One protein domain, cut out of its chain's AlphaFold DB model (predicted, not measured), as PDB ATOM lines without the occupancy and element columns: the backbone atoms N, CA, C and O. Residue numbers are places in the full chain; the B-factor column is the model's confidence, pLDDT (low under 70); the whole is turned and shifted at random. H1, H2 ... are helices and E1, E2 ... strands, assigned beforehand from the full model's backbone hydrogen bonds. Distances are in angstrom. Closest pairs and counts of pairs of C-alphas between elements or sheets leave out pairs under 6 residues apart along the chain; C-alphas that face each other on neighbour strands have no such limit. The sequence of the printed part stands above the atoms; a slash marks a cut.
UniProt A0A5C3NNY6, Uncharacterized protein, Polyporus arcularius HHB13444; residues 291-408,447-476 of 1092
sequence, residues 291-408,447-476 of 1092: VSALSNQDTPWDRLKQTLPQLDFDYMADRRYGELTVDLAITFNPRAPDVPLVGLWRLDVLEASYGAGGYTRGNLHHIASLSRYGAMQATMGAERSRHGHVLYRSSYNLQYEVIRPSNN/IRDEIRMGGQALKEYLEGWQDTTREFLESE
ATOM      1  N   VAL A 291      18.685  34.433 115.503       90.06
ATOM      2  CA  VAL A 291      19.176  33.791 114.262       90.06
ATOM      3  C   VAL A 291      20.139  34.703 113.488       90.06
ATOM      4  O   VAL A 291      21.153  34.247 112.961       90.06
ATOM      5  N   SER A 292      19.883  36.012 113.496       85.81
ATOM      6  CA  SER A 292      20.751  37.042 112.904       85.81
ATOM      7  C   SER A 292      22.112  37.208 113.594       85.81
ATOM      8  O   SER A 292      23.014  37.802 113.008       85.81
ATOM      9  N   ALA A 293      22.273  36.690 114.815       86.31
ATOM     10  CA  ALA A 293      23.518  36.712 115.583       86.31
ATOM     11  C   ALA A 293      24.242  35.351 115.607       86.31
ATOM     12  O   ALA A 293      25.344  35.270 116.150       86.31
ATOM     13  N   LEU A 294      23.653  34.297 115.021       84.31
ATOM     14  CA  LEU A 294      24.293  32.984 114.931       84.31
ATOM     15  C   LEU A 294      25.650  33.089 114.232       84.31
ATOM     16  O   LEU A 294      25.782  33.655 113.146       84.31
ATOM     17  N   SER A 295      26.652  32.495 114.867       80.88
ATOM     18  CA  SER A 295      28.008  32.371 114.346       80.88
ATOM     19  C   SER A 295      28.609  31.050 114.813       80.88
ATOM     20  O   SER A 295      28.138  30.463 115.784       80.88
ATOM     21  N   ASN A 296      29.713  30.623 114.196       76.38
ATOM     22  CA  ASN A 296      30.416  29.379 114.539       76.38
ATOM     23  C   ASN A 296      31.000  29.343 115.977       76.38
ATOM     24  O   ASN A 296      31.712  28.399 116.313       76.38
ATOM     25  N   GLN A 297      30.790  30.387 116.790       77.38
ATOM     26  CA  GLN A 297      31.272  30.507 118.174       77.38
ATOM     27  C   GLN A 297      30.195  30.995 119.166       77.38
ATOM     28  O   GLN A 297      30.468  31.067 120.364       77.38
ATOM     29  N   ASP A 298      28.989  31.331 118.692       86.56
ATOM     30  CA  ASP A 298      27.846  31.702 119.534       86.56
ATOM     31  C   ASP A 298      26.579  31.031 118.993       86.56
ATOM     32  O   ASP A 298      25.768  31.625 118.278       86.56
ATOM     33  N   THR A 299      26.457  29.742 119.300       91.25
ATOM     34  CA  THR A 299      25.272  28.928 119.013       91.25
ATOM     35  C   THR A 299      24.533  28.560 120.309       91.25
ATOM     36  O   THR A 299      25.130  28.583 121.393       91.25
ATOM     37  N   PRO A 300      23.256  28.126 120.240       93.31
ATOM     38  CA  PRO A 300      22.549  27.586 121.405       93.31
ATOM     39  C   PRO A 300      23.296  26.420 122.078       93.31
ATOM     40  O   PRO A 300      23.245  26.254 123.298       93.31
ATOM     41  N   TRP A 301      24.048  25.644 121.290       92.81
ATOM     42  CA  TRP A 301      24.898  24.549 121.754       92.81
ATOM     43  C   TRP A 301      26.123  25.040 122.547       92.81
ATOM     44  O   TRP A 301      26.438  24.482 123.601       92.81
ATOM     45  N   ASP A 302      26.777  26.119 122.113       92.25
ATOM     46  CA  ASP A 302      27.905  26.711 122.847       92.25
ATOM     47  C   ASP A 302      27.449  27.358 124.159       92.25
ATOM     48  O   ASP A 302      28.082  27.165 125.201       92.25
ATOM     49  N   ARG A 303      26.296  28.041 124.148       93.06
ATOM     50  CA  ARG A 303      25.678  28.575 125.375       93.06
ATOM     51  C   ARG A 303      25.277  27.467 126.348       93.06
ATOM     52  O   ARG A 303      25.462  27.623 127.557       93.06
ATOM     53  N   LEU A 304      24.817  26.315 125.853       92.56
ATOM     54  CA  LEU A 304      24.542  25.145 126.693       92.56
ATOM     55  C   LEU A 304      25.824  24.601 127.349       92.56
ATOM     56  O   LEU A 304      25.823  24.359 128.558       92.56
ATOM     57  N   LYS A 305      26.936  24.488 126.603       92.56
ATOM     58  CA  LYS A 305      28.249  24.099 127.163       92.56
ATOM     59  C   LYS A 305      28.726  25.051 128.260       92.56
ATOM     60  O   LYS A 305      29.242  24.594 129.277       92.56
ATOM     61  N   GLN A 306      28.550  26.358 128.063       92.00
ATOM     62  CA  GLN A 306      28.905  27.383 129.052       92.00
ATOM     63  C   GLN A 306      27.994  27.340 130.289       92.00
ATOM     64  O   GLN A 306      28.460  27.582 131.402       92.00
ATOM     65  N   THR A 307      26.715  26.998 130.109       91.12
ATOM     66  CA  THR A 307      25.726  26.897 131.196       91.12
ATOM     67  C   THR A 307      25.914  25.634 132.044       91.12
ATOM     68  O   THR A 307      25.672  25.664 133.250       91.12
ATOM     69  N   LEU A 308      26.358  24.526 131.437       92.12
ATOM     70  CA  LEU A 308      26.539  23.220 132.088       92.12
ATOM     71  C   LEU A 308      27.983  22.679 131.955       92.12
ATOM     72  O   LEU A 308      28.187  21.581 131.427       92.12
ATOM     73  N   PRO A 309      29.006  23.392 132.470       92.00
ATOM     74  CA  PRO A 309      30.418  23.003 132.344       92.00
ATOM     75  C   PRO A 309      30.781  21.702 133.086       92.00
ATOM     76  O   PRO A 309      31.853  21.135 132.862       92.00
ATOM     77  N   GLN A 310      29.896  21.205 133.959       91.44
ATOM     78  CA  GLN A 310      30.023  19.907 134.626       91.44
ATOM     79  C   GLN A 310      29.900  18.730 133.645       91.44
ATOM     80  O   GLN A 310      30.382  17.635 133.948       91.44
ATOM     81  N   LEU A 311      29.238  18.931 132.501       93.50
ATOM     82  CA  LEU A 311      28.938  17.895 131.517       93.50
ATOM     83  C   LEU A 311      29.945  17.903 130.365       93.50
ATOM     84  O   LEU A 311      30.450  18.947 129.945       93.50
ATOM     85  N   ASP A 312      30.232  16.720 129.821       93.94
ATOM     86  CA  ASP A 312      31.083  16.600 128.640       93.94
ATOM     87  C   ASP A 312      30.265  16.428 127.363       93.94
ATOM     88  O   ASP A 312      30.146  15.335 126.822       93.94
ATOM     89  N   PHE A 313      29.701  17.527 126.867       93.25
ATOM     90  CA  PHE A 313      28.850  17.526 125.677       93.25
ATOM     91  C   PHE A 313      29.485  16.927 124.418       93.25
ATOM     92  O   PHE A 313      28.758  16.399 123.581       93.25
ATOM     93  N   ASP A 314      30.811  16.981 124.262       91.56
ATOM     94  CA  ASP A 314      31.468  16.384 123.094       91.56
ATOM     95  C   ASP A 314      31.667  14.868 123.255       91.56
ATOM     96  O   ASP A 314      31.550  14.146 122.269       91.56
ATOM     97  N   TYR A 315      31.839  14.371 124.487       94.50
ATOM     98  CA  TYR A 315      31.735  12.938 124.806       94.50
ATOM     99  C   TYR A 315      30.288  12.429 124.695       94.50
ATOM    100  O   TYR A 315      30.046  11.361 124.146       94.50
ATOM    101  N   MET A 316      29.312  13.204 125.180       95.19
ATOM    102  CA  MET A 316      27.889  12.835 125.170       95.19
ATOM    103  C   MET A 316      27.296  12.801 123.755       95.19
ATOM    104  O   MET A 316      26.406  11.998 123.494       95.19
ATOM    105  N   ALA A 317      27.772  13.663 122.847       92.38
ATOM    106  CA  ALA A 317      27.353  13.679 121.445       92.38
ATOM    107  C   ALA A 317      27.944  12.523 120.612       92.38
ATOM    108  O   ALA A 317      27.442  12.250 119.523       92.38
ATOM    109  N   ASP A 318      28.989  11.845 121.098       91.94
ATOM    110  CA  ASP A 318      29.578  10.682 120.435       91.94
ATOM    111  C   ASP A 318      28.767   9.417 120.746       91.94
ATOM    112  O   ASP A 318      28.755   8.889 121.863       91.94
ATOM    113  N   ARG A 319      28.116   8.902 119.700       88.62
ATOM    114  CA  ARG A 319      27.163   7.787 119.764       88.62
ATOM    115  C   ARG A 319      27.763   6.471 120.271       88.62
ATOM    116  O   ARG A 319      27.018   5.573 120.659       88.62
ATOM    117  N   ARG A 320      29.096   6.351 120.325       90.88
ATOM    118  CA  ARG A 320      29.793   5.204 120.934       90.88
ATOM    119  C   ARG A 320      29.588   5.125 122.448       90.88
ATOM    120  O   ARG A 320      29.638   4.029 122.999       90.88
ATOM    121  N   TYR A 321      29.337   6.260 123.105       92.88
ATOM    122  CA  TYR A 321      29.195   6.357 124.561       92.88
ATOM    123  C   TYR A 321      27.746   6.529 125.032       92.88
ATOM    124  O   TYR A 321      27.476   6.481 126.233       92.88
ATOM    125  N   GLY A 322      26.795   6.700 124.116       92.62
ATOM    126  CA  GLY A 322      25.373   6.852 124.420       92.62
ATOM    127  C   GLY A 322      24.641   7.662 123.356       92.62
ATOM    128  O   GLY A 322      25.269   8.269 122.497       92.62
ATOM    129  N   GLU A 323      23.314   7.710 123.424       92.88
ATOM    130  CA  GLU A 323      22.514   8.553 122.528       92.88
ATOM    131  C   GLU A 323      22.136   9.840 123.277       92.88
ATOM    132  O   GLU A 323      21.387   9.806 124.261       92.88
ATOM    133  N   LEU A 324      22.685  10.981 122.847       95.38
ATOM    134  CA  LEU A 324      22.270  12.309 123.306       95.38
ATOM    135  C   LEU A 324      21.171  12.830 122.387       95.38
ATOM    136  O   LEU A 324      21.384  12.975 121.189       95.38
ATOM    137  N   THR A 325      20.026  13.153 122.973       95.25
ATOM    138  CA  THR A 325      18.878  13.791 122.331       95.25
ATOM    139  C   THR A 325      18.707  15.207 122.881       95.25
ATOM    140  O   THR A 325      18.849  15.428 124.086       95.25
ATOM    141  N   VAL A 326      18.399  16.162 122.008       95.50
ATOM    142  CA  VAL A 326      18.244  17.586 122.329       95.50
ATOM    143  C   VAL A 326      16.962  18.122 121.696       95.50
ATOM    144  O   VAL A 326      16.648  17.771 120.558       95.50
ATOM    145  N   ASP A 327      16.257  18.991 122.421       95.06
ATOM    146  CA  ASP A 327      15.130  19.766 121.899       95.06
ATOM    147  C   ASP A 327      15.616  21.138 121.430       95.06
ATOM    148  O   ASP A 327      15.820  22.036 122.248       95.06
ATOM    149  N   LEU A 328      15.797  21.293 120.118       95.12
ATOM    150  CA  LEU A 328      16.021  22.597 119.496       95.12
ATOM    151  C   LEU A 328      14.670  23.255 119.232       95.12
ATOM    152  O   LEU A 328      13.831  22.691 118.535       95.12
ATOM    153  N   ALA A 329      14.481  24.464 119.739       94.88
ATOM    154  CA  ALA A 329      13.314  25.276 119.463       94.88
ATOM    155  C   ALA A 329      13.669  26.487 118.599       94.88
ATOM    156  O   ALA A 329      14.674  27.155 118.832       94.88
ATOM    157  N   ILE A 330      12.795  26.801 117.647       94.00
ATOM    158  CA  ILE A 330      12.830  28.001 116.815       94.00
ATOM    159  C   ILE A 330      11.585  28.819 117.156       94.00
ATOM    160  O   ILE A 330      10.459  28.345 117.009       94.00
ATOM    161  N   THR A 331      11.779  30.036 117.654       95.44
ATOM    162  CA  THR A 331      10.700  30.945 118.056       95.44
ATOM    163  C   THR A 331      10.678  32.160 117.135       95.44
ATOM    164  O   THR A 331      11.678  32.868 117.039       95.44
ATOM    165  N   PHE A 332       9.534  32.439 116.510       95.62
ATOM    166  CA  PHE A 332       9.334  33.579 115.611       95.62
ATOM    167  C   PHE A 332       8.439  34.609 116.308       95.62
ATOM    168  O   PHE A 332       7.279  34.309 116.594       95.62
ATOM    169  N   ASN A 333       8.958  35.806 116.597       95.25
ATOM    170  CA  ASN A 333       8.218  36.861 117.304       95.25
ATOM    171  C   ASN A 333       7.988  38.081 116.398       95.25
ATOM    172  O   ASN A 333       8.935  38.528 115.754       95.25
ATOM    173  N   PRO A 334       6.782  38.670 116.350       95.00
ATOM    174  CA  PRO A 334       6.512  39.798 115.470       95.00
ATOM    175  C   PRO A 334       7.026  41.112 116.075       95.00
ATOM    176  O   PRO A 334       6.682  41.474 117.205       95.00
ATOM    177  N   ARG A 335       7.809  41.863 115.295       89.56
ATOM    178  CA  ARG A 335       8.319  43.201 115.618       89.56
ATOM    179  C   ARG A 335       7.482  44.268 114.902       89.56
ATOM    180  O   ARG A 335       7.919  44.901 113.943       89.56
ATOM    181  N   ALA A 336       6.270  44.479 115.405       83.06
ATOM    182  CA  ALA A 336       5.398  45.583 115.016       83.06
ATOM    183  C   ALA A 336       5.354  46.618 116.163       83.06
ATOM    184  O   ALA A 336       4.816  46.308 117.225       83.06
ATOM    185  N   PRO A 337       5.952  47.819 116.007       71.44
ATOM    186  CA  PRO A 337       6.084  48.777 117.109       71.44
ATOM    187  C   PRO A 337       4.755  49.431 117.517       71.44
ATOM    188  O   PRO A 337       4.566  49.729 118.694       71.44
ATOM    189  N   ASP A 338       3.836  49.627 116.567       84.56
ATOM    190  CA  ASP A 338       2.591  50.378 116.783       84.56
ATOM    191  C   ASP A 338       1.381  49.491 117.131       84.56
ATOM    192  O   ASP A 338       0.385  49.978 117.669       84.56
ATOM    193  N   VAL A 339       1.445  48.189 116.826       91.38
ATOM    194  CA  VAL A 339       0.341  47.232 117.005       91.38
ATOM    195  C   VAL A 339       0.894  45.902 117.526       91.38
ATOM    196  O   VAL A 339       1.630  45.241 116.800       91.38
ATOM    197  N   PRO A 340       0.535  45.464 118.746       95.88
ATOM    198  CA  PRO A 340       0.857  44.122 119.230       95.88
ATOM    199  C   PRO A 340       0.152  43.039 118.400       95.88
ATOM    200  O   PRO A 340      -1.032  43.185 118.084       95.88
ATOM    201  N   LEU A 341       0.863  41.959 118.056       97.50
ATOM    202  CA  LEU A 341       0.383  40.905 117.147       97.50
ATOM    203  C   LEU A 341       0.483  39.500 117.761       97.50
ATOM    204  O   LEU A 341       1.459  39.175 118.438       97.50
ATOM    205  N   VAL A 342      -0.485  38.641 117.444       97.00
ATOM    206  CA  VAL A 342      -0.470  37.193 117.693       97.00
ATOM    207  C   VAL A 342      -0.193  36.466 116.382       97.00
ATOM    208  O   VAL A 342      -0.860  36.726 115.382       97.00
ATOM    209  N   GLY A 343       0.774  35.551 116.388       96.69
ATOM    210  CA  GLY A 343       1.027  34.630 115.283       96.69
ATOM    211  C   GLY A 343       0.228  33.335 115.411       96.69
ATOM    212  O   GLY A 343       0.149  32.747 116.492       96.69
ATOM    213  N   LEU A 344      -0.323  32.879 114.288       96.38
ATOM    214  CA  LEU A 344      -1.026  31.608 114.142       96.38
ATOM    215  C   LEU A 344      -0.389  30.802 113.006       96.38
ATOM    216  O   LEU A 344      -0.322  31.278 111.872       96.38
ATOM    217  N   TRP A 345       0.044  29.572 113.288       95.81
ATOM    218  CA  TRP A 345       0.475  28.637 112.252       95.81
ATOM    219  C   TRP A 345      -0.665  28.306 111.291       95.81
ATOM    220  O   TRP A 345      -1.757  27.919 111.725       95.81
ATOM    221  N   ARG A 346      -0.368  28.378 109.991       95.44
ATOM    222  CA  ARG A 346      -1.214  27.839 108.922       95.44
ATOM    223  C   ARG A 346      -1.050  26.319 108.856       95.44
ATOM    224  O   ARG A 346       0.062  25.816 108.694       95.44
ATOM    225  N   LEU A 347      -2.149  25.585 109.011       93.00
ATOM    226  CA  LEU A 347      -2.128  24.123 109.110       93.00
ATOM    227  C   LEU A 347      -1.779  23.438 107.784       93.00
ATOM    228  O   LEU A 347      -1.017  22.481 107.795       93.00
ATOM    229  N   ASP A 348      -2.246  23.973 106.656       91.75
ATOM    230  CA  ASP A 348      -1.887  23.514 105.306       91.75
ATOM    231  C   ASP A 348      -0.367  23.610 105.047       91.75
ATOM    232  O   ASP A 348       0.254  22.667 104.546       91.75
ATOM    233  N   VAL A 349       0.264  24.714 105.463       91.94
ATOM    234  CA  VAL A 349       1.721  24.902 105.361       91.94
ATOM    235  C   VAL A 349       2.487  23.994 106.333       91.94
ATOM    236  O   VAL A 349       3.519  23.429 105.953       91.94
ATOM    237  N   LEU A 350       1.988  23.797 107.562       91.81
ATOM    238  CA  LEU A 350       2.579  22.835 108.500       91.81
ATOM    239  C   LEU A 350       2.496  21.400 107.966       91.81
ATOM    240  O   LEU A 350       3.530  20.738 107.894       91.81
ATOM    241  N   GLU A 351       1.327  20.927 107.536       93.00
ATOM    242  CA  GLU A 351       1.159  19.572 106.995       93.00
ATOM    243  C   GLU A 351       2.081  19.323 105.794       93.00
ATOM    244  O   GLU A 351       2.777  18.304 105.753       93.00
ATOM    245  N   ALA A 352       2.184  20.285 104.869       91.50
ATOM    246  CA  ALA A 352       3.123  20.214 103.751       91.50
ATOM    247  C   ALA A 352       4.594  20.161 104.217       91.50
ATOM    248  O   ALA A 352       5.389  19.381 103.683       91.50
ATOM    249  N   SER A 353       4.962  20.943 105.238       91.12
ATOM    250  CA  SER A 353       6.308  20.951 105.832       91.12
ATOM    251  C   SER A 353       6.652  19.617 106.513       91.12
ATOM    252  O   SER A 353       7.748  19.082 106.326       91.12
ATOM    253  N   TYR A 354       5.711  19.040 107.264       93.81
ATOM    254  CA  TYR A 354       5.856  17.731 107.906       93.81
ATOM    255  C   TYR A 354       5.922  16.591 106.873       93.81
ATOM    256  O   TYR A 354       6.796  15.725 106.969       93.81
ATOM    257  N   GLY A 355       5.077  16.625 105.839       93.31
ATOM    258  CA  GLY A 355       5.128  15.674 104.726       93.31
ATOM    259  C   GLY A 355       6.467  15.715 103.983       93.31
ATOM    260  O   GLY A 355       7.099  14.677 103.788       93.31
ATOM    261  N   ALA A 356       6.967  16.911 103.650       90.50
ATOM    262  CA  ALA A 356       8.270  17.088 102.997       90.50
ATOM    263  C   ALA A 356       9.453  16.629 103.876       90.50
ATOM    264  O   ALA A 356      10.413  16.022 103.383       90.50
ATOM    265  N   GLY A 357       9.366  16.860 105.191       89.19
ATOM    266  CA  GLY A 357      10.313  16.326 106.174       89.19
ATOM    267  C   GLY A 357      10.304  14.795 106.267       89.19
ATOM    268  O   GLY A 357      11.318  14.205 106.640       89.19
ATOM    269  N   GLY A 358       9.219  14.140 105.840       93.19
ATOM    270  CA  GLY A 358       9.015  12.694 105.948       93.19
ATOM    271  C   GLY A 358       8.699  12.248 107.377       93.19
ATOM    272  O   GLY A 358       9.119  11.175 107.816       93.19
ATOM    273  N   TYR A 359       7.974  13.098 108.105       94.69
ATOM    274  CA  TYR A 359       7.347  12.735 109.368       94.69
ATOM    275  C   TYR A 359       6.161  11.788 109.127       94.69
ATOM    276  O   TYR A 359       5.615  11.705 108.025       94.69
ATOM    277  N   THR A 360       5.763  11.059 110.167       93.31
ATOM    278  CA  THR A 360       4.528  10.265 110.168       93.31
ATOM    279  C   THR A 360       3.296  11.174 110.095       93.31
ATOM    280  O   THR A 360       3.394  12.393 110.262       93.31
ATOM    281  N   ARG A 361       2.108  10.594 109.857       87.75
ATOM    282  CA  ARG A 361       0.847  11.340 109.960       87.75
ATOM    283  C   ARG A 361       0.694  11.852 111.396       87.75
ATOM    284  O   ARG A 361       0.451  11.071 112.312       87.75
ATOM    285  N   GLY A 362       0.896  13.153 111.571       82.19
ATOM    286  CA  GLY A 362       0.900  13.800 112.875       82.19
ATOM    287  C   GLY A 362      -0.486  13.953 113.495       82.19
ATOM    288  O   GLY A 362      -1.509  13.834 112.823       82.19
ATOM    289  N   ASN A 363      -0.496  14.296 114.781       86.25
ATOM    290  CA  ASN A 363      -1.680  14.839 115.433       86.25
ATOM    291  C   ASN A 363      -1.760  16.335 115.118       86.25
ATOM    292  O   ASN A 363      -0.863  17.101 115.490       86.25
ATOM    293  N   LEU A 364      -2.833  16.723 114.440       87.81
ATOM    294  CA  LEU A 364      -3.192  18.107 114.173       87.81
ATOM    295  C   LEU A 364      -4.113  18.620 115.289       87.81
ATOM    296  O   LEU A 364      -4.961  17.887 115.795       87.81
ATOM    297  N   HIS A 365      -3.936  19.884 115.668       87.62
ATOM    298  CA  HIS A 365      -4.656  20.541 116.757       87.62
ATOM    299  C   HIS A 365      -5.257  21.853 116.265       87.62
ATOM    300  O   HIS A 365      -4.525  22.816 116.051       87.62
ATOM    301  N   HIS A 366      -6.577  21.920 116.113       89.25
ATOM    302  CA  HIS A 366      -7.271  23.157 115.751       89.25
ATOM    303  C   HIS A 366      -7.337  24.122 116.945       89.25
ATOM    304  O   HIS A 366      -7.634  23.709 118.070       89.25
ATOM    305  N   ILE A 367      -7.072  25.414 116.717       90.50
ATOM    306  CA  ILE A 367      -7.137  26.446 117.766       90.50
ATOM    307  C   ILE A 367      -8.448  27.229 117.672       90.50
ATOM    308  O   ILE A 367      -8.841  27.645 116.587       90.50
ATOM    309  N   ALA A 368      -9.155  27.406 118.793       90.38
ATOM    310  CA  ALA A 368     -10.487  28.029 118.836       90.38
ATOM    311  C   ALA A 368     -11.497  27.441 117.823       90.38
ATOM    312  O   ALA A 368     -12.363  28.157 117.311       90.38
ATOM    313  N   SER A 369     -11.364  26.137 117.554       90.00
ATOM    314  CA  SER A 369     -12.128  25.380 116.556       90.00
ATOM    315  C   SER A 369     -12.006  25.912 115.114       90.00
ATOM    316  O   SER A 369     -12.951  25.774 114.339       90.00
ATOM    317  N   LEU A 370     -10.883  26.544 114.741       92.56
ATOM    318  CA  LEU A 370     -10.602  27.036 113.380       92.56
ATOM    319  C   LEU A 370     -10.057  25.924 112.473       92.56
ATOM    320  O   LEU A 370      -9.118  25.230 112.857       92.56
ATOM    321  N   SER A 371     -10.553  25.796 111.238       90.69
ATOM    322  CA  SER A 371     -10.094  24.743 110.305       90.69
ATOM    323  C   SER A 371      -8.643  24.889 109.859       90.69
ATOM    324  O   SER A 371      -7.928  23.895 109.789       90.69
ATOM    325  N   ARG A 372      -8.194  26.111 109.554       92.75
ATOM    326  CA  ARG A 372      -6.890  26.356 108.906       92.75
ATOM    327  C   ARG A 372      -5.764  26.769 109.859       92.75
ATOM    328  O   ARG A 372      -4.635  26.941 109.408       92.75
ATOM    329  N   TYR A 373      -6.046  26.906 111.157       93.88
ATOM    330  CA  TYR A 373      -5.110  27.462 112.140       93.88
ATOM    331  C   TYR A 373      -4.993  26.599 113.387       93.88
ATOM    332  O   TYR A 373      -5.995  26.098 113.903       93.88
ATOM    333  N   GLY A 374      -3.772  26.437 113.896       92.62
ATOM    334  CA  GLY A 374      -3.569  25.450 114.947       92.62
ATOM    335  C   GLY A 374      -2.130  25.170 115.347       92.62
ATOM    336  O   GLY A 374      -1.287  26.061 115.379       92.62
ATOM    337  N   ALA A 375      -1.893  23.911 115.695       92.44
ATOM    338  CA  ALA A 375      -0.605  23.323 116.028       92.44
ATOM    339  C   ALA A 375      -0.514  21.912 115.418       92.44
ATOM    340  O   ALA A 375      -1.534  21.285 115.127       92.44
ATOM    341  N   MET A 376       0.697  21.387 115.246       92.62
ATOM    342  CA  MET A 376       0.930  20.034 114.732       92.62
ATOM    343  C   MET A 376       2.046  19.350 115.526       92.62
ATOM    344  O   MET A 376       2.963  20.003 116.024       92.62
ATOM    345  N   GLN A 377       1.971  18.029 115.670       93.50
ATOM    346  CA  GLN A 377       3.045  17.221 116.252       93.50
ATOM    347  C   GLN A 377       3.148  15.856 115.567       93.50
ATOM    348  O   GLN A 377       2.129  15.218 115.307       93.50
ATOM    349  N   ALA A 378       4.364  15.378 115.304       93.75
ATOM    350  CA  ALA A 378       4.589  14.073 114.679       93.75
ATOM    351  C   ALA A 378       5.962  13.493 115.029       93.75
ATOM    352  O   ALA A 378       6.924  14.225 115.274       93.75
ATOM    353  N   THR A 379       6.064  12.167 114.985       93.38
ATOM    354  CA  THR A 379       7.349  11.459 114.981       93.38
ATOM    355  C   THR A 379       7.947  11.448 113.576       93.38
ATOM    356  O   THR A 379       7.229  11.491 112.577       93.38
ATOM    357  N   MET A 380       9.271  11.394 113.470       93.88
ATOM    358  CA  MET A 380       9.938  11.175 112.185       93.88
ATOM    359  C   MET A 380       9.681   9.737 111.702       93.88
ATOM    360  O   MET A 380       9.656   8.810 112.515       93.88
ATOM    361  N   GLY A 381       9.517   9.522 110.390       91.50
ATOM    362  CA  GLY A 381       9.422   8.169 109.832       91.50
ATOM    363  C   GLY A 381      10.675   7.344 110.157       91.50
ATOM    364  O   GLY A 381      11.789   7.860 110.073       91.50
ATOM    365  N   ALA A 382      10.514   6.072 110.537       87.31
ATOM    366  CA  ALA A 382      11.581   5.277 111.163       87.31
ATOM    367  C   ALA A 382      12.893   5.214 110.352       87.31
ATOM    368  O   ALA A 382      13.979   5.311 110.926       87.31
ATOM    369  N   GLU A 383      12.808   5.105 109.024       88.06
ATOM    370  CA  GLU A 383      13.977   5.104 108.138       88.06
ATOM    371  C   GLU A 383      14.696   6.462 108.127       88.06
ATOM    372  O   GLU A 383      15.899   6.532 108.382       88.06
ATOM    373  N   ARG A 384      13.960   7.564 107.919       88.94
ATOM    374  CA  ARG A 384      14.532   8.921 107.969       88.94
ATOM    375  C   ARG A 384      15.086   9.260 109.346       88.94
ATOM    376  O   ARG A 384      16.132   9.892 109.429       88.94
ATOM    377  N   SER A 385      14.439   8.794 110.411       89.50
ATOM    378  CA  SER A 385      14.926   8.944 111.782       89.50
ATOM    379  C   SER A 385      16.268   8.229 111.983       89.50
ATOM    380  O   SER A 385      17.169   8.777 112.616       89.50
ATOM    381  N   ARG A 386      16.458   7.056 111.356       85.00
ATOM    382  CA  ARG A 386      17.733   6.319 111.362       85.00
ATOM    383  C   ARG A 386      18.864   7.055 110.635       85.00
ATOM    384  O   ARG A 386      20.017   6.836 110.986       85.00
ATOM    385  N   HIS A 387      18.553   7.861 109.617       85.94
ATOM    386  CA  HIS A 387      19.556   8.559 108.801       85.94
ATOM    387  C   HIS A 387      19.835   9.990 109.292       85.94
ATOM    388  O   HIS A 387      20.990  10.357 109.462       85.94
ATOM    389  N   GLY A 388      18.795  10.789 109.548       87.06
ATOM    390  CA  GLY A 388      18.921  12.191 109.964       87.06
ATOM    391  C   GLY A 388      18.931  12.423 111.478       87.06
ATOM    392  O   GLY A 388      19.030  13.567 111.906       87.06
ATOM    393  N   HIS A 389      18.768  11.379 112.300       89.94
ATOM    394  CA  HIS A 389      18.724  11.455 113.771       89.94
ATOM    395  C   HIS A 389      17.674  12.410 114.371       89.94
ATOM    396  O   HIS A 389      17.704  12.704 115.565       89.94
ATOM    397  N   VAL A 390      16.706  12.858 113.573       92.44
ATOM    398  CA  VAL A 390      15.520  13.584 114.036       92.44
ATOM    399  C   VAL A 390      14.479  12.559 114.486       92.44
ATOM    400  O   VAL A 390      14.217  11.580 113.785       92.44
ATOM    401  N   LEU A 391      13.894  12.761 115.664       92.25
ATOM    402  CA  LEU A 391      12.959  11.822 116.292       92.25
ATOM    403  C   LEU A 391      11.512  12.326 116.234       92.25
ATOM    404  O   LEU A 391      10.587  11.541 116.031       92.25
ATOM    405  N   TYR A 392      11.309  13.629 116.432       94.00
ATOM    406  CA  TYR A 392       9.992  14.227 116.651       94.00
ATOM    407  C   TYR A 392      10.018  15.738 116.376       94.00
ATOM    408  O   TYR A 392      11.053  16.375 116.567       94.00
ATOM    409  N   ARG A 393       8.879  16.305 115.960       94.31
ATOM    410  CA  ARG A 393       8.680  17.752 115.775       94.31
ATOM    411  C   ARG A 393       7.322  18.201 116.309       94.31
ATOM    412  O   ARG A 393       6.324  17.515 116.075       94.31
ATOM    413  N   SER A 394       7.265  19.369 116.945       94.81
ATOM    414  CA  SER A 394       6.038  20.011 117.432       94.81
ATOM    415  C   SER A 394       6.022  21.510 117.129       94.81
ATOM    416  O   SER A 394       6.831  22.258 117.667       94.81
ATOM    417  N   SER A 395       5.060  21.958 116.323       95.00
ATOM    418  CA  SER A 395       4.849  23.373 116.000       95.00
ATOM    419  C   SER A 395       3.579  23.887 116.685       95.00
ATOM    420  O   SER A 395       2.514  23.296 116.513       95.00
ATOM    421  N   TYR A 396       3.667  24.970 117.465       93.62
ATOM    422  CA  TYR A 396       2.546  25.540 118.231       93.62
ATOM    423  C   TYR A 396       2.591  27.078 118.361       93.62
ATOM    424  O   TYR A 396       3.641  27.706 118.235       93.62
ATOM    425  N   ASN A 397       1.436  27.696 118.629       93.50
ATOM    426  CA  ASN A 397       1.280  29.154 118.770       93.50
ATOM    427  C   ASN A 397       1.522  29.578 120.227       93.50
ATOM    428  O   ASN A 397       0.952  28.957 121.121       93.50
ATOM    429  N   LEU A 398       2.284  30.646 120.511       93.00
ATOM    430  CA  LEU A 398       2.643  31.016 121.898       93.00
ATOM    431  C   LEU A 398       1.505  31.644 122.717       93.00
ATOM    432  O   LEU A 398       1.642  31.801 123.928       93.00
ATOM    433  N   GLN A 399       0.362  31.965 122.112       91.50
ATOM    434  CA  GLN A 399      -0.786  32.560 122.814       91.50
ATOM    435  C   GLN A 399      -1.291  31.760 124.032       91.50
ATOM    436  O   GLN A 399      -1.926  32.326 124.921       91.50
ATOM    437  N   TYR A 400      -1.046  30.444 124.079       88.06
ATOM    438  CA  TYR A 400      -1.465  29.588 125.194       88.06
ATOM    439  C   TYR A 400      -0.746  29.942 126.506       88.06
ATOM    440  O   TYR A 400      -1.287  29.674 127.576       88.06
ATOM    441  N   GLU A 401       0.416  30.608 126.445       88.81
ATOM    442  CA  GLU A 401       1.148  31.107 127.620       88.81
ATOM    443  C   GLU A 401       0.284  32.034 128.496       88.81
ATOM    444  O   GLU A 401       0.449  32.053 129.712       88.81
ATOM    445  N   VAL A 402      -0.721  32.716 127.923       90.19
ATOM    446  CA  VAL A 402      -1.687  33.559 128.662       90.19
ATOM    447  C   VAL A 402      -2.482  32.775 129.718       90.19
ATOM    448  O   VAL A 402      -2.888  33.339 130.735       90.19
ATOM    449  N   ILE A 403      -2.724  31.479 129.493       87.19
ATOM    450  CA  ILE A 403      -3.500  30.614 130.402       87.19
ATOM    451  C   ILE A 403      -2.712  29.398 130.911       87.19
ATOM    452  O   ILE A 403      -3.255  28.613 131.696       87.19
ATOM    453  N   ARG A 404      -1.445  29.246 130.499       83.88
ATOM    454  CA  ARG A 404      -0.556  28.140 130.869       83.88
ATOM    455  C   ARG A 404      -0.230  28.194 132.371       83.88
ATOM    456  O   ARG A 404       0.346  29.174 132.839       83.88
ATOM    457  N   PRO A 405      -0.554  27.153 133.157       80.06
ATOM    458  CA  PRO A 405      -0.133  27.084 134.551       80.06
ATOM    459  C   PRO A 405       1.349  26.700 134.660       80.06
ATOM    460  O   PRO A 405       1.889  26.000 133.802       80.06
ATOM    461  N   SER A 406       1.996  27.092 135.760       74.00
ATOM    462  CA  SER A 406       3.433  26.874 136.012       74.00
ATOM    463  C   SER A 406       3.875  25.403 135.977       74.00
ATOM    464  O   SER A 406       5.023  25.109 135.660       74.00
ATOM    465  N   ASN A 407       2.968  24.466 136.266       69.44
ATOM    466  CA  ASN A 407       3.214  23.021 136.196       69.44
ATOM    467  C   ASN A 407       3.012  22.417 134.787       69.44
ATOM    468  O   ASN A 407       3.127  21.200 134.623       69.44
ATOM    469  N   ASN A 408       2.672  23.243 133.791       70.69
ATOM    470  CA  ASN A 408       2.365  22.868 132.411       70.69
ATOM    471  C   ASN A 408       1.279  21.775 132.260       70.69
ATOM    472  O   ASN A 408       1.313  20.979 131.320       70.69
ATOM    473  N   ILE A 447       5.097  32.431 117.522       95.56
ATOM    474  CA  ILE A 447       4.896  30.993 117.328       95.56
ATOM    475  C   ILE A 447       6.216  30.267 117.582       95.56
ATOM    476  O   ILE A 447       7.287  30.883 117.582       95.56
ATOM    477  N   ARG A 448       6.146  28.956 117.792       94.81
ATOM    478  CA  ARG A 448       7.305  28.113 118.076       94.81
ATOM    479  C   ARG A 448       7.239  26.809 117.295       94.81
ATOM    480  O   ARG A 448       6.158  26.258 117.096       94.81
ATOM    481  N   ASP A 449       8.398  26.343 116.862       94.62
ATOM    482  CA  ASP A 449       8.614  25.036 116.247       94.62
ATOM    483  C   ASP A 449       9.748  24.334 116.999       94.62
ATOM    484  O   ASP A 449      10.830  24.894 117.155       94.62
ATOM    485  N   GLU A 450       9.489  23.145 117.530       95.00
ATOM    486  CA  GLU A 450      10.422  22.371 118.350       95.00
ATOM    487  C   GLU A 450      10.774  21.069 117.645       95.00
ATOM    488  O   GLU A 450       9.889  20.323 117.230       95.00
ATOM    489  N   ILE A 451      12.066  20.770 117.535       94.56
ATOM    490  CA  ILE A 451      12.589  19.593 116.847       94.56
ATOM    491  C   ILE A 451      13.501  18.836 117.809       94.56
ATOM    492  O   ILE A 451      14.532  19.340 118.259       94.56
ATOM    493  N   ARG A 452      13.120  17.592 118.099       94.81
ATOM    494  CA  ARG A 452      13.890  16.662 118.922       94.81
ATOM    495  C   ARG A 452      14.829  15.860 118.030       94.81
ATOM    496  O   ARG A 452      14.361  15.094 117.182       94.81
ATOM    497  N   MET A 453      16.136  16.010 118.225       94.12
ATOM    498  CA  MET A 453      17.164  15.392 117.377       94.12
ATOM    499  C   MET A 453      18.402  14.933 118.160       94.12
ATOM    500  O   MET A 453      18.620  15.337 119.302       94.12
ATOM    501  N   GLY A 454      19.223  14.086 117.539       93.75
ATOM    502  CA  GLY A 454      20.506  13.652 118.084       93.75
ATOM    503  C   GLY A 454      21.521  14.797 118.204       93.75
ATOM    504  O   GLY A 454      21.604  15.662 117.334       93.75
ATOM    505  N   GLY A 455      22.342  14.789 119.256       91.62
ATOM    506  CA  GLY A 455      23.305  15.862 119.549       91.62
ATOM    507  C   GLY A 455      24.414  16.051 118.505       91.62
ATOM    508  O   GLY A 455      24.972  17.141 118.408       91.62
ATOM    509  N   GLN A 456      24.724  15.026 117.701       87.62
ATOM    510  CA  GLN A 456      25.582  15.184 116.521       87.62
ATOM    511  C   GLN A 456      24.833  15.902 115.391       87.62
ATOM    512  O   GLN A 456      25.327  16.908 114.891       87.62
ATOM    513  N   ALA A 457      23.625  15.439 115.052       90.81
ATOM    514  CA  ALA A 457      22.802  16.057 114.015       90.81
ATOM    515  C   ALA A 457      22.485  17.523 114.329       90.81
ATOM    516  O   ALA A 457      22.484  18.325 113.413       90.81
ATOM    517  N   LEU A 458      22.327  17.909 115.600       91.19
ATOM    518  CA  LEU A 458      22.175  19.314 116.000       91.19
ATOM    519  C   LEU A 458      23.336  20.211 115.538       91.19
ATOM    520  O   LEU A 458      23.098  21.350 115.146       91.19
ATOM    521  N   LYS A 459      24.583  19.723 115.582       85.50
ATOM    522  CA  LYS A 459      25.757  20.508 115.163       85.50
ATOM    523  C   LYS A 459      25.706  20.807 113.665       85.50
ATOM    524  O   LYS A 459      25.885  21.952 113.278       85.50
ATOM    525  N   GLU A 460      25.405  19.785 112.866       85.88
ATOM    526  CA  GLU A 460      25.223  19.885 111.410       85.88
ATOM    527  C   GLU A 460      23.964  20.704 111.064       85.88
ATOM    528  O   GLU A 460      23.967  21.501 110.133       85.88
ATOM    529  N   TYR A 461      22.897  20.556 111.855       85.75
ATOM    530  CA  TYR A 461      21.634  21.259 111.663       85.75
ATOM    531  C   TYR A 461      21.810  22.766 111.798       85.75
ATOM    532  O   TYR A 461      21.225  23.481 111.004       85.75
ATOM    533  N   LEU A 462      22.597  23.261 112.761       85.19
ATOM    534  CA  LEU A 462      22.753  24.697 113.050       85.19
ATOM    535  C   LEU A 462      23.471  25.510 111.948       85.19
ATOM    536  O   LEU A 462      23.514  26.740 112.036       85.19
ATOM    537  N   GLU A 463      23.987  24.875 110.896       81.88
ATOM    538  CA  GLU A 463      24.610  25.553 109.755       81.88
ATOM    539  C   GLU A 463      23.552  26.132 108.781       81.88
ATOM    540  O   GLU A 463      22.512  25.531 108.529       81.88
ATOM    541  N   GLY A 464      23.787  27.326 108.217       77.31
ATOM    542  CA  GLY A 464      22.946  27.884 107.135       77.31
ATOM    543  C   GLY A 464      21.549  28.414 107.517       77.31
ATOM    544  O   GLY A 464      20.733  28.699 106.633       77.31
ATOM    545  N   TRP A 465      21.242  28.595 108.808       82.44
ATOM    546  CA  TRP A 465      19.893  28.999 109.244       82.44
ATOM    547  C   TRP A 465      19.435  30.390 108.822       82.44
ATOM    548  O   TRP A 465      18.230  30.599 108.698       82.44
ATOM    549  N   GLN A 466      20.343  31.336 108.589       79.12
ATOM    550  CA  GLN A 466      19.968  32.719 108.270       79.12
ATOM    551  C   GLN A 466      19.196  32.818 106.946       79.12
ATOM    552  O   GLN A 466      18.142  33.450 106.897       79.12
ATOM    553  N   ASP A 467      19.665  32.127 105.906       81.81
ATOM    554  CA  ASP A 467      19.001  32.107 104.599       81.81
ATOM    555  C   ASP A 467      17.762  31.200 104.610       81.81
ATOM    556  O   ASP A 467      16.701  31.593 104.128       81.81
ATOM    557  N   THR A 468      17.855  30.031 105.256       84.31
ATOM    558  CA  THR A 468      16.737  29.077 105.392       84.31
ATOM    559  C   THR A 468      15.538  29.693 106.124       84.31
ATOM    560  O   THR A 468      14.392  29.518 105.713       84.31
ATOM    561  N   THR A 469      15.791  30.468 107.185       86.25
ATOM    562  CA  THR A 469      14.750  31.195 107.934       86.25
ATOM    563  C   THR A 469      14.059  32.245 107.067       86.25
ATOM    564  O   THR A 469      12.852  32.446 107.197       86.25
ATOM    565  N   ARG A 470      14.806  32.901 106.170       84.25
ATOM    566  CA  ARG A 470      14.260  33.905 105.252       84.25
ATOM    567  C   ARG A 470      13.365  33.266 104.192       84.25
ATOM    568  O   ARG A 470      12.213  33.670 104.091       84.25
ATOM    569  N   GLU A 471      13.839  32.224 103.496       86.19
ATOM    570  CA  GLU A 471      13.025  31.473 102.516       86.19
ATOM    571  C   GLU A 471      11.739  30.928 103.167       86.19
ATOM    572  O   GLU A 471      10.665  30.952 102.566       86.19
ATOM    573  N   PHE A 472      11.827  30.478 104.425       87.31
ATOM    574  CA  PHE A 472      10.664  30.025 105.179       87.31
ATOM    575  C   PHE A 472       9.665  31.156 105.461       87.31
ATOM    576  O   PHE A 472       8.478  30.973 105.205       87.31
ATOM    577  N   LEU A 473      10.110  32.327 105.932       89.94
ATOM    578  CA  LEU A 473       9.219  33.472 106.175       89.94
ATOM    579  C   LEU A 473       8.607  34.036 104.881       89.94
ATOM    580  O   LEU A 473       7.433  34.400 104.880       89.94
ATOM    581  N   GLU A 474       9.351  34.025 103.771       88.50
ATOM    582  CA  GLU A 474       8.867  34.387 102.427       88.50
ATOM    583  C   GLU A 474       7.772  33.438 101.890       88.50
ATOM    584  O   GLU A 474       7.064  33.788 100.946       88.50
ATOM    585  N   SER A 475       7.588  32.255 102.497       86.81
ATOM    586  CA  SER A 475       6.472  31.341 102.191       86.81
ATOM    587  C   SER A 475       5.174  31.640 102.961       86.81
ATOM    588  O   SER A 475       4.218  30.875 102.858       86.81
ATOM    589  N   GLU A 476       5.141  32.740 103.726       90.44
ATOM    590  CA  GLU A 476       4.006  33.202 104.544       90.44
ATOM    591  C   GLU A 476       3.371  32.120 105.459       90.44
ATOM    592  O   GLU A 476       2.143  32.021 105.541       90.44
TER     593      GLU A 476
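Overview. This is residues 291 to 408 and 447 to 476 of the 1092 residues of an uncharacterized protein of Polyporus arcularius HHB13444 (UniProt A0A5C3NNY6). A twisted wall of five antiparallel strands, in the order E1 E6 E5 E4 E3, has H3 and H6 over one face, while H4 stands at its level. E1 reaches beyond the wall into a loop whose residues 335 to 340 stick out, and residues 401 to 408, of which 401 and 402 belong to H5, stand free. The printed part has 148 residues, with seven named helices and six named strands in the order H1 H2 E1 E2 H3 E3 E4 H4 E5 H5 E6 H6 H7; the class is mixed. It is compact, with a radius of gyration of the C-alphas of 16.9 A and spans of 46 by 38 by 36 A.

Along the chain. Find C-alpha 323 at (22.514, 8.553, 122.528); from there E1, residues 323 to 334, runs 35.8 A to C-alpha 334 at (6.512, 39.798, 115.470). The other strands of the sheet are E6, 447 to 454, 23.3 A; E5, 390 to 397, 21.6 A; E4, 373 to 379, 20.5 A; and E3, 363 to 366. E2, 341 to 346, is in no sheet. The helices are H1, 300 to 307; H2, 313 to 316; H3, 347 to 357, 15.0 A; H4, 382 to 388; H5, 398 to 402; H6, 455 to 461; and H7, 465 to 473, ending at (9.219, 33.472, 106.175).

Arrangement. Start at edge strand E1, where N 328 and O 451 of E6 are 3.0 A apart. Next, N 450 of E6 and O 394 of E5 are 2.8 A apart, and N 376 of E4 and O 395 of E5 2.9 A. E3 and E4 are a hairpin, with N 365 and O 375 within hydrogen-bond range at 2.8 A. E2 and E4 meet only at a point, C-alphas 346 and 373 facing each other at 5.1 A. H3 runs along the strands over E5 and E4, at 15 degrees to E4 on the local plane, height 9.2 A. On the same face H6, height 8.5 A, runs slantwise at 35 degrees to E6. H2 and H5 only graze the sheet. H1 and H6 are close but not clearly touching, the closest C-alphas, Trp 301 and Lys 459, being 7.8 A apart. H7 is apart from H6 and not on the sheet. Every O i to N i+4 pair is within hydrogen-bond range in H1, H3, H4 and H7; H5 has 0 of 1 but 2 of 2 i+3 pairs, H6 1 of 3 but 3 of 4, and H2 is too short.

Size, cuts and confidence. The two C-alphas farthest apart, Arg 320 and Asp 338, are 52.9 A apart. Residues 409 to 446 are not printed; C-alphas 408 and 447 are 17.3 A apart across this cut. Of the links printed whole, none is long. The mean pLDDT of the printed part is 90.1, and residue 407 is under 70.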